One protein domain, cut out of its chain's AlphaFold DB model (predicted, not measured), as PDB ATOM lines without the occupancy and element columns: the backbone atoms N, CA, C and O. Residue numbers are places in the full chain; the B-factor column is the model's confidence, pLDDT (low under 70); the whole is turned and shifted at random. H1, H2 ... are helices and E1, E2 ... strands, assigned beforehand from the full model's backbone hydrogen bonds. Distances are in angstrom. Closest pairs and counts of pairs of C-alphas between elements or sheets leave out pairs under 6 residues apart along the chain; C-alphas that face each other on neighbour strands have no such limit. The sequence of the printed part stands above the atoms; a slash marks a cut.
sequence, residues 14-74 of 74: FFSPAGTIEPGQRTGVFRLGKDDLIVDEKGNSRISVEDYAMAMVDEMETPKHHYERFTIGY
ATOM      1  N   PHE A  14      39.258 -20.896  19.244       86.25
ATOM      2  CA  PHE A  14      39.756 -22.099  18.586       86.25
ATOM      3  C   PHE A  14      40.461 -21.714  17.292       86.25
ATOM      4  O   PHE A  14      39.818 -21.456  16.275       86.25
ATOM      5  N   PHE A  15      41.791 -21.691  17.319       88.69
ATOM      6  CA  PHE A  15      42.577 -21.359  16.139       88.69
ATOM      7  C   PHE A  15      42.942 -22.630  15.362       88.69
ATOM      8  O   PHE A  15      43.760 -23.435  15.803       88.69
ATOM      9  N   SER A  16      42.285 -22.848  14.220       87.25
ATOM     10  CA  SER A  16      42.515 -24.014  13.359       87.25
ATOM     11  C   SER A  16      43.615 -23.712  12.337       87.25
ATOM     12  O   SER A  16      43.431 -22.798  11.525       87.25
ATOM     13  N   PRO A  17      44.723 -24.471  12.304       84.38
ATOM     14  CA  PRO A  17      45.738 -24.290  11.273       84.38
ATOM     15  C   PRO A  17      45.199 -24.648   9.882       84.38
ATOM     16  O   PRO A  17      44.187 -25.342   9.745       84.38
ATOM     17  N   ALA A  18      45.911 -24.189   8.852       86.19
ATOM     18  CA  ALA A  18      45.702 -24.624   7.476       86.19
ATOM     19  C   ALA A  18      45.880 -26.148   7.343       86.19
ATOM     20  O   ALA A  18      46.511 -26.791   8.186       86.19
ATOM     21  N   GLY A  19      45.392 -26.721   6.239       85.00
ATOM     22  CA  GLY A  19      45.545 -28.154   5.951       85.00
ATOM     23  C   GLY A  19      47.000 -28.651   5.967       85.00
ATOM     24  O   GLY A  19      47.250 -29.829   6.209       85.00
ATOM     25  N   THR A  20      47.969 -27.765   5.739       87.69
ATOM     26  CA  THR A  20      49.404 -28.029   5.865       87.69
ATOM     27  C   THR A  20      50.079 -26.900   6.641       87.69
ATOM     28  O   THR A  20      49.959 -25.730   6.276       87.69
ATOM     29  N   ILE A  21      50.807 -27.256   7.698       89.50
ATOM     30  CA  ILE A  21      51.642 -26.337   8.474       89.50
ATOM     31  C   ILE A  21      53.083 -26.835   8.453       89.50
ATOM     32  O   ILE A  21      53.376 -27.942   8.903       89.50
ATOM     33  N   GLU A  22      53.981 -26.026   7.904       90.06
ATOM     34  CA  GLU A  22      55.390 -26.380   7.727       90.06
ATOM     35  C   GLU A  22      56.291 -25.183   8.062       90.06
ATOM     36  O   GLU A  22      55.858 -24.035   7.922       90.06
ATOM     37  N   PRO A  23      57.536 -25.405   8.521       91.69
ATOM     38  CA  PRO A  23      58.503 -24.323   8.679       91.69
ATOM     39  C   PRO A  23      58.698 -23.581   7.355       91.69
ATOM     40  O   PRO A  23      58.860 -24.206   6.303       91.69
ATOM     41  N   GLY A  24      58.695 -22.255   7.392       87.88
ATOM     42  CA  GLY A  24      58.743 -21.449   6.184       87.88
ATOM     43  C   GLY A  24      59.239 -20.033   6.433       87.88
ATOM     44  O   GLY A  24      60.111 -19.777   7.259       87.88
ATOM     45  N   GLN A  25      58.725 -19.097   5.639       87.12
ATOM     46  CA  GLN A  25      59.019 -17.679   5.813       87.12
ATOM     47  C   GLN A  25      57.911 -17.004   6.610       87.12
ATOM     48  O   GLN A  25      56.729 -17.290   6.421       87.12
ATOM     49  N   ARG A  26      58.313 -16.049   7.453       89.06
ATOM     50  CA  ARG A  26      57.414 -15.058   8.039       89.06
ATOM     51  C   ARG A  26      57.113 -14.003   6.981       89.06
ATOM     52  O   ARG A  26      57.911 -13.087   6.781       89.06
ATOM     53  N   THR A  27      56.005 -14.164   6.276       87.75
ATOM     54  CA  THR A  27      55.600 -13.240   5.212       87.75
ATOM     55  C   THR A  27      54.783 -12.074   5.755       87.75
ATOM     56  O   THR A  27      54.836 -10.975   5.210       87.75
ATOM     57  N   GLY A  28      54.022 -12.308   6.827       87.06
ATOM     58  CA  GLY A  28      53.016 -11.381   7.331       87.06
ATOM     59  C   GLY A  28      51.840 -11.131   6.392       87.06
ATOM     60  O   GLY A  28      51.049 -10.224   6.641       87.06
ATOM     61  N   VAL A  29      51.715 -11.927   5.330       86.25
ATOM     62  CA  VAL A  29      50.645 -11.824   4.343       86.25
ATOM     63  C   VAL A  29      49.899 -13.148   4.321       86.25
ATOM     64  O   VAL A  29      50.342 -14.123   3.724       86.25
ATOM     65  N   PHE A  30      48.751 -13.174   4.981       88.94
ATOM     66  CA  PHE A  30      47.856 -14.324   5.047       88.94
ATOM     67  C   PHE A  30      46.412 -13.849   5.174       88.94
ATOM     68  O   PHE A  30      46.136 -12.670   5.413       88.94
ATOM     69  N   ARG A  31      45.480 -14.779   5.019       88.44
ATOM     70  CA  ARG A  31      44.049 -14.548   5.179       88.44
ATOM     71  C   ARG A  31      43.559 -15.294   6.408       88.44
ATOM     72  O   ARG A  31      43.912 -16.452   6.618       88.44
ATOM     73  N   LEU A  32      42.726 -14.618   7.190       88.06
ATOM     74  CA  LEU A  32      41.978 -15.224   8.283       88.06
ATOM     75  C   LEU A  32      40.566 -15.549   7.791       88.06
ATOM     76  O   LEU A  32      39.930 -14.734   7.120       88.06
ATOM     77  N   GLY A  33      40.095 -16.748   8.111       85.50
ATOM     78  CA  GLY A  33      38.734 -17.214   7.862       85.50
ATOM     79  C   GLY A  33      38.053 -17.603   9.168       85.50
ATOM     80  O   GLY A  33      38.718 -17.755  10.186       85.50
ATOM     81  N   LYS A  34      36.731 -17.792   9.147       83.19
ATOM     82  CA  LYS A  34      36.000 -18.354  10.292       83.19
ATOM     83  C   LYS A  34      35.925 -19.867  10.182       83.19
ATOM     84  O   LYS A  34      36.769 -20.580  10.723       83.19
ATOM     85  N   ASP A  35      34.943 -20.341   9.419       77.00
ATOM     86  CA  ASP A  35      34.662 -21.766   9.333       77.00
ATOM     87  C   ASP A  35      35.202 -22.449   8.079       77.00
ATOM     88  O   ASP A  35      35.509 -23.645   8.121       77.00
ATOM     89  N   ASP A  36      35.353 -21.688   7.000       75.50
ATOM     90  CA  ASP A  36      35.787 -22.195   5.709       75.50
ATOM     91  C   ASP A  36      37.307 -22.301   5.625       75.50
ATOM     92  O   ASP A  36      38.045 -21.398   6.024       75.50
ATOM     93  N   LEU A  37      37.770 -23.418   5.062       75.62
ATOM     94  CA  LEU A  37      39.182 -23.655   4.803       75.62
ATOM     95  C   LEU A  37      39.717 -22.591   3.836       75.62
ATOM     96  O   LEU A  37      39.228 -22.461   2.713       75.62
ATOM     97  N   ILE A  38      40.758 -21.871   4.250       80.50
ATOM     98  CA  ILE A  38      41.473 -20.956   3.359       80.50
ATOM     99  C   ILE A  38      42.339 -21.786   2.414       80.50
ATOM    100  O   ILE A  38      43.217 -22.535   2.854       80.50
ATOM    101  N   VAL A  39      42.061 -21.661   1.118       83.88
ATOM    102  CA  VAL A  39      42.781 -22.328   0.033       83.88
ATOM    103  C   VAL A  39      43.280 -21.305  -0.978       83.88
ATOM    104  O   VAL A  39      42.588 -20.332  -1.291       83.88
ATOM    105  N   ASP A  40      44.469 -21.558  -1.518       80.44
ATOM    106  CA  ASP A  40      45.005 -20.793  -2.639       80.44
ATOM    107  C   ASP A  40      44.295 -21.147  -3.965       80.44
ATOM    108  O   ASP A  40      43.466 -22.057  -4.034       80.44
ATOM    109  N   GLU A  41      44.628 -20.446  -5.056       80.12
ATOM    110  CA  GLU A  41      44.053 -20.692  -6.396       80.12
ATOM    111  C   GLU A  41      44.253 -22.132  -6.902       80.12
ATOM    112  O   GLU A  41      43.560 -22.579  -7.815       80.12
ATOM    113  N   LYS A  42      45.206 -22.869  -6.322       79.62
ATOM    114  CA  LYS A  42      45.497 -24.264  -6.654       79.62
ATOM    115  C   LYS A  42      44.798 -25.247  -5.708       79.62
ATOM    116  O   LYS A  42      45.047 -26.446  -5.805       79.62
ATOM    117  N   GLY A  43      43.945 -24.758  -4.806       81.44
ATOM    118  CA  GLY A  43      43.219 -25.561  -3.827       81.44
ATOM    119  C   GLY A  43      44.069 -26.016  -2.639       81.44
ATOM    120  O   GLY A  43      43.636 -26.898  -1.899       81.44
ATOM    121  N   ASN A  44      45.268 -25.459  -2.443       84.50
ATOM    122  CA  ASN A  44      46.126 -25.848  -1.326       84.50
ATOM    123  C   ASN A  44      45.848 -24.960  -0.119       84.50
ATOM    124  O   ASN A  44      45.953 -23.737  -0.201       84.50
ATOM    125  N   SER A  45      45.559 -25.585   1.019       86.56
ATOM    126  CA  SER A  45      45.504 -24.903   2.307       86.56
ATOM    127  C   SER A  45      46.839 -25.074   3.012       86.56
ATOM    128  O   SER A  45      47.160 -26.162   3.487       86.56
ATOM    129  N   ARG A  46      47.634 -24.006   3.049       89.50
ATOM    130  CA  ARG A  46      48.964 -24.008   3.665       89.50
ATOM    131  C   ARG A  46      49.234 -22.712   4.411       89.50
ATOM    132  O   ARG A  46      48.744 -21.659   4.012       89.50
ATOM    133  N   ILE A  47      50.037 -22.811   5.463       92.25
ATOM    134  CA  ILE A  47      50.560 -21.684   6.234       92.25
ATOM    135  C   ILE A  47      51.947 -22.043   6.780       92.25
ATOM    136  O   ILE A  47      52.207 -23.213   7.072       92.25
ATOM    137  N   SER A  48      52.846 -21.066   6.915       93.56
ATOM    138  CA  SER A  48      54.112 -21.292   7.616       93.56
ATOM    139  C   SER A  48      53.908 -21.316   9.132       93.56
ATOM    140  O   SER A  48      53.000 -20.671   9.662       93.56
ATOM    141  N   VAL A  49      54.770 -22.037   9.853       92.19
ATOM    142  CA  VAL A  49      54.786 -22.019  11.329       92.19
ATOM    143  C   VAL A  49      54.988 -20.594  11.851       92.19
ATOM    144  O   VAL A  49      54.372 -20.195  12.839       92.19
ATOM    145  N   GLU A  50      55.821 -19.808  11.176       93.19
ATOM    146  CA  GLU A  50      56.161 -18.443  11.553       93.19
ATOM    147  C   GLU A  50      54.977 -17.481  11.394       93.19
ATOM    148  O   GLU A  50      54.730 -16.666  12.286       93.19
ATOM    149  N   ASP A  51      54.225 -17.578  10.291       92.44
ATOM    150  CA  ASP A  51      53.026 -16.760  10.073       92.44
ATOM    151  C   ASP A  51      51.874 -17.201  10.982       92.44
ATOM    152  O   ASP A  51      51.163 -16.355  11.526       92.44
ATOM    153  N   TYR A  52      51.739 -18.508  11.225       91.31
ATOM    154  CA  TYR A  52      50.779 -19.039  12.191       91.31
ATOM    155  C   TYR A  52      51.042 -18.499  13.604       91.31
ATOM    156  O   TYR A  52      50.132 -17.986  14.258       91.31
ATOM    157  N   ALA A  53      52.295 -18.556  14.069       91.81
ATOM    158  CA  ALA A  53      52.679 -18.018  15.371       91.81
ATOM    159  C   ALA A  53      52.448 -16.504  15.447       91.81
ATOM    160  O   ALA A  53      51.975 -16.009  16.467       91.81
ATOM    161  N   MET A  54      52.732 -15.770  14.368       91.38
ATOM    162  CA  MET A  54      52.481 -14.333  14.327       91.38
ATOM    163  C   MET A  54      50.991 -14.005  14.449       91.38
ATOM    164  O   MET A  54      50.639 -13.127  15.227       91.38
ATOM    165  N   ALA A  55      50.119 -14.715  13.729       90.62
ATOM    166  CA  ALA A  55      48.674 -14.520  13.825       90.62
ATOM    167  C   ALA A  55      48.134 -14.845  15.225       90.62
ATOM    168  O   ALA A  55      47.275 -14.136  15.738       90.62
ATOM    169  N   MET A  56      48.675 -15.883  15.867       89.75
ATOM    170  CA  MET A  56      48.320 -16.232  17.241       89.75
ATOM    171  C   MET A  56      48.722 -15.134  18.236       89.75
ATOM    172  O   MET A  56      47.969 -14.837  19.159       89.75
ATOM    173  N   VAL A  57      49.896 -14.521  18.050       91.12
ATOM    174  CA  VAL A  57      50.344 -13.395  18.883       91.12
ATOM    175  C   VAL A  57      49.511 -12.138  18.612       91.12
ATOM    176  O   VAL A  57      49.123 -11.487  19.573       91.12
ATOM    177  N   ASP A  58      49.174 -11.831  17.351       90.12
ATOM    178  CA  ASP A  58      48.307 -10.686  17.004       90.12
ATOM    179  C   ASP A  58      46.930 -10.798  17.671       90.12
ATOM    180  O   ASP A  58      46.436  -9.825  18.235       90.12
ATOM    181  N   GLU A  59      46.347 -12.001  17.673       88.38
ATOM    182  CA  GLU A  59      45.075 -12.278  18.347       88.38
ATOM    183  C   GLU A  59      45.188 -12.157  19.875       88.38
ATOM    184  O   GLU A  59      44.265 -11.691  20.534       88.38
ATOM    185  N   MET A  60      46.331 -12.533  20.458       87.12
ATOM    186  CA  MET A  60      46.571 -12.378  21.896       87.12
ATOM    187  C   MET A  60      46.770 -10.908  22.304       87.12
ATOM    188  O   MET A  60      46.322 -10.502  23.375       87.12
ATOM    189  N   GLU A  61      47.458 -10.111  21.480       90.62
ATOM    190  CA  GLU A  61      47.699  -8.682  21.731       90.62
ATOM    191  C   GLU A  61      46.456  -7.830  21.457       90.62
ATOM    192  O   GLU A  61      46.169  -6.883  22.195       90.62
ATOM    193  N   THR A  62      45.704  -8.182  20.414       89.25
ATOM    194  CA  THR A  62      44.498  -7.476  19.981       89.25
ATOM    195  C   THR A  62      43.368  -8.480  19.732       89.25
ATOM    196  O   THR A  62      43.100  -8.817  18.576       89.25
ATOM    197  N   PRO A  63      42.682  -8.943  20.796       87.00
ATOM    198  CA  PRO A  63      41.597  -9.910  20.669       87.00
ATOM    199  C   PRO A  63      40.497  -9.380  19.749       87.00
ATOM    200  O   PRO A  63      39.932  -8.306  19.980       87.00
ATOM    201  N   LYS A  64      40.226 -10.117  18.673       87.25
ATOM    202  CA  LYS A  64      39.169  -9.843  17.689       87.25
ATOM    203  C   LYS A  64      38.111 -10.944  17.687       87.25
ATOM    204  O   LYS A  64      36.983 -10.674  17.277       87.25
ATOM    205  N   HIS A  65      38.472 -12.144  18.129       87.00
ATOM    206  CA  HIS A  65      37.640 -13.333  18.147       87.00
ATOM    207  C   HIS A  65      37.328 -13.738  19.586       87.00
ATOM    208  O   HIS A  65      38.218 -13.824  20.426       87.00
ATOM    209  N   HIS A  66      36.054 -14.018  19.857       86.88
ATOM    210  CA  HIS A  66      35.578 -14.403  21.186       86.88
ATOM    211  C   HIS A  66      34.570 -15.538  21.068       86.88
ATOM    212  O   HIS A  66      33.607 -15.434  20.303       86.88
ATOM    213  N   TYR A  67      34.769 -16.607  21.841       86.88
ATOM    214  CA  TYR A  67      33.910 -17.800  21.841       86.88
ATOM    215  C   TYR A  67      33.697 -18.393  20.442       86.88
ATOM    216  O   TYR A  67      32.621 -18.907  20.117       86.88
ATOM    217  N   GLU A  68      34.706 -18.274  19.581       86.56
ATOM    218  CA  GLU A  68      34.593 -18.676  18.190       86.56
ATOM    219  C   GLU A  68      35.833 -19.394  17.671       86.56
ATOM    220  O   GLU A  68      36.929 -19.367  18.241       86.56
ATOM    221  N   ARG A  69      35.614 -20.089  16.558       87.56
ATOM    222  CA  ARG A  69      36.660 -20.731  15.785       87.56
ATOM    223  C   ARG A  69      37.035 -19.842  14.613       87.56
ATOM    224  O   ARG A  69      36.163 -19.320  13.925       87.56
ATOM    225  N   PHE A  70      38.329 -19.758  14.351       89.88
ATOM    226  CA  PHE A  70      38.857 -19.138  13.147       89.88
ATOM    227  C   PHE A  70      39.999 -19.976  12.571       89.88
ATOM    228  O   PHE A  70      40.505 -20.909  13.203       89.88
ATOM    229  N   THR A  71      40.379 -19.686  11.334       91.00
ATOM    230  CA  THR A  71      41.421 -20.392  10.591       91.00
ATOM    231  C   THR A  71      42.295 -19.419   9.810       91.00
ATOM    232  O   THR A  71      41.962 -18.243   9.669       91.00
ATOM    233  N   ILE A  72      43.432 -19.901   9.321       90.00
ATOM    234  CA  ILE A  72      44.434 -19.123   8.597       90.00
ATOM    235  C   ILE A  72      44.936 -19.902   7.385       90.00
ATOM    236  O   ILE A  72      45.045 -21.125   7.426       90.00
ATOM    237  N   GLY A  73      45.286 -19.185   6.323       89.50
ATOM    238  CA  GLY A  73      45.999 -19.726   5.169       89.50
ATOM    239  C   GLY A  73      46.473 -18.617   4.236       89.50
ATOM    240  O   GLY A  73      46.151 -17.444   4.445       89.50
ATOM    241  N   TYR A  74      47.246 -18.987   3.220       88.25
ATOM    242  CA  TYR A  74      47.652 -18.079   2.141       88.25
ATOM    243  C   TYR A  74      46.536 -17.826   1.117       88.25
ATOM    244  O   TYR A  74      45.792 -18.780   0.800       88.25
TER     245      TYR A  74
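What this domain is: This is residues 14 to 74 of the 74 residues of an uncharacterized protein of Riemerella columbipharyngis (UniProt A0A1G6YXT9). One helix, H1, lies over a small three-stranded sheet, E1 E5 E3, and a second little sheet of two short strands, E2 and E4, sits by the start of that helix. The link of residues 23 to 30 passes round the first end of H1 on its way from E2 to E3, and the loop of residues 34 to 45, which holds Lys 42, lies toward the end of the domain opposite to the last turn of H1. The printed part has 61 residues with one named helix and five named strands, in the order E1 E2 E3 E4 H1 E5; the larger sheet is mixed, the smaller is parallel, and the class is mixed, helices and strands. The whole is compact, with a radius of gyration of the C-alphas of 10.9 A and spans of 31 by 23 by 15 A.

How they stand to each other: Look first at E5, residues 68 to 73, the inner strand of the larger sheet. Its pairing is staggered: residues 69 to 71 pair with the edge strand E1, residues 14 to 16, and residues 71 to 73 with the edge strand E3, residues 31 to 33. E1 and E5 are parallel at 23 degrees, with N 16 and O 70 at 2.8 A. E5 and E3 are antiparallel at 148 degrees, with N 31 and O 73 at 2.8 A. H1, residues 49 to 61, is on this sheet at a height over the sheet of 9.8 A and lies over E5; on the local plane its line stands at 32 degrees to that of E5, only just slantwise to the strands. Their closest C-alphas, of Tyr 52 and Ile 72, are 7.3 A apart. In the second sheet, E2, residues 20 to 22, and E4, residues 46 to 48, are parallel at 21 degrees, with N 47 and O 20 at 3.0 A. The closest C-alphas of E4 and E5, of Ile 47 and Gly 73, are 5.1 A apart, while E2 and E5 are apart. In H1 every O i to N i+4 pair is within hydrogen-bond range.

Where its parts are: Find C-alpha 68 at (34.593, -18.676, 18.190); from there E5 runs 17.3 A to C-alpha 73 at (45.999, -19.726, 5.169). H1 starts at C-alpha 49, (54.786, -22.019, 11.329), and is 18.3 A long. The other strands have three residues each: E1 measures 6.2 A, E2 and E3 6.5 A each, and E4 7.0 A.

The domain as a whole: The two C-alphas farthest apart are those of Lys 42 and Glu 61, at 32.5 A. The printed part has no cut, and Tyr 74 is the chain's last residue. The link from E3 to E4, 12 residues, is long; E4 to H1 is tight, with no residue between them. The mean pLDDT of the printed part of this model is 87.3, and no printed residue is under 70.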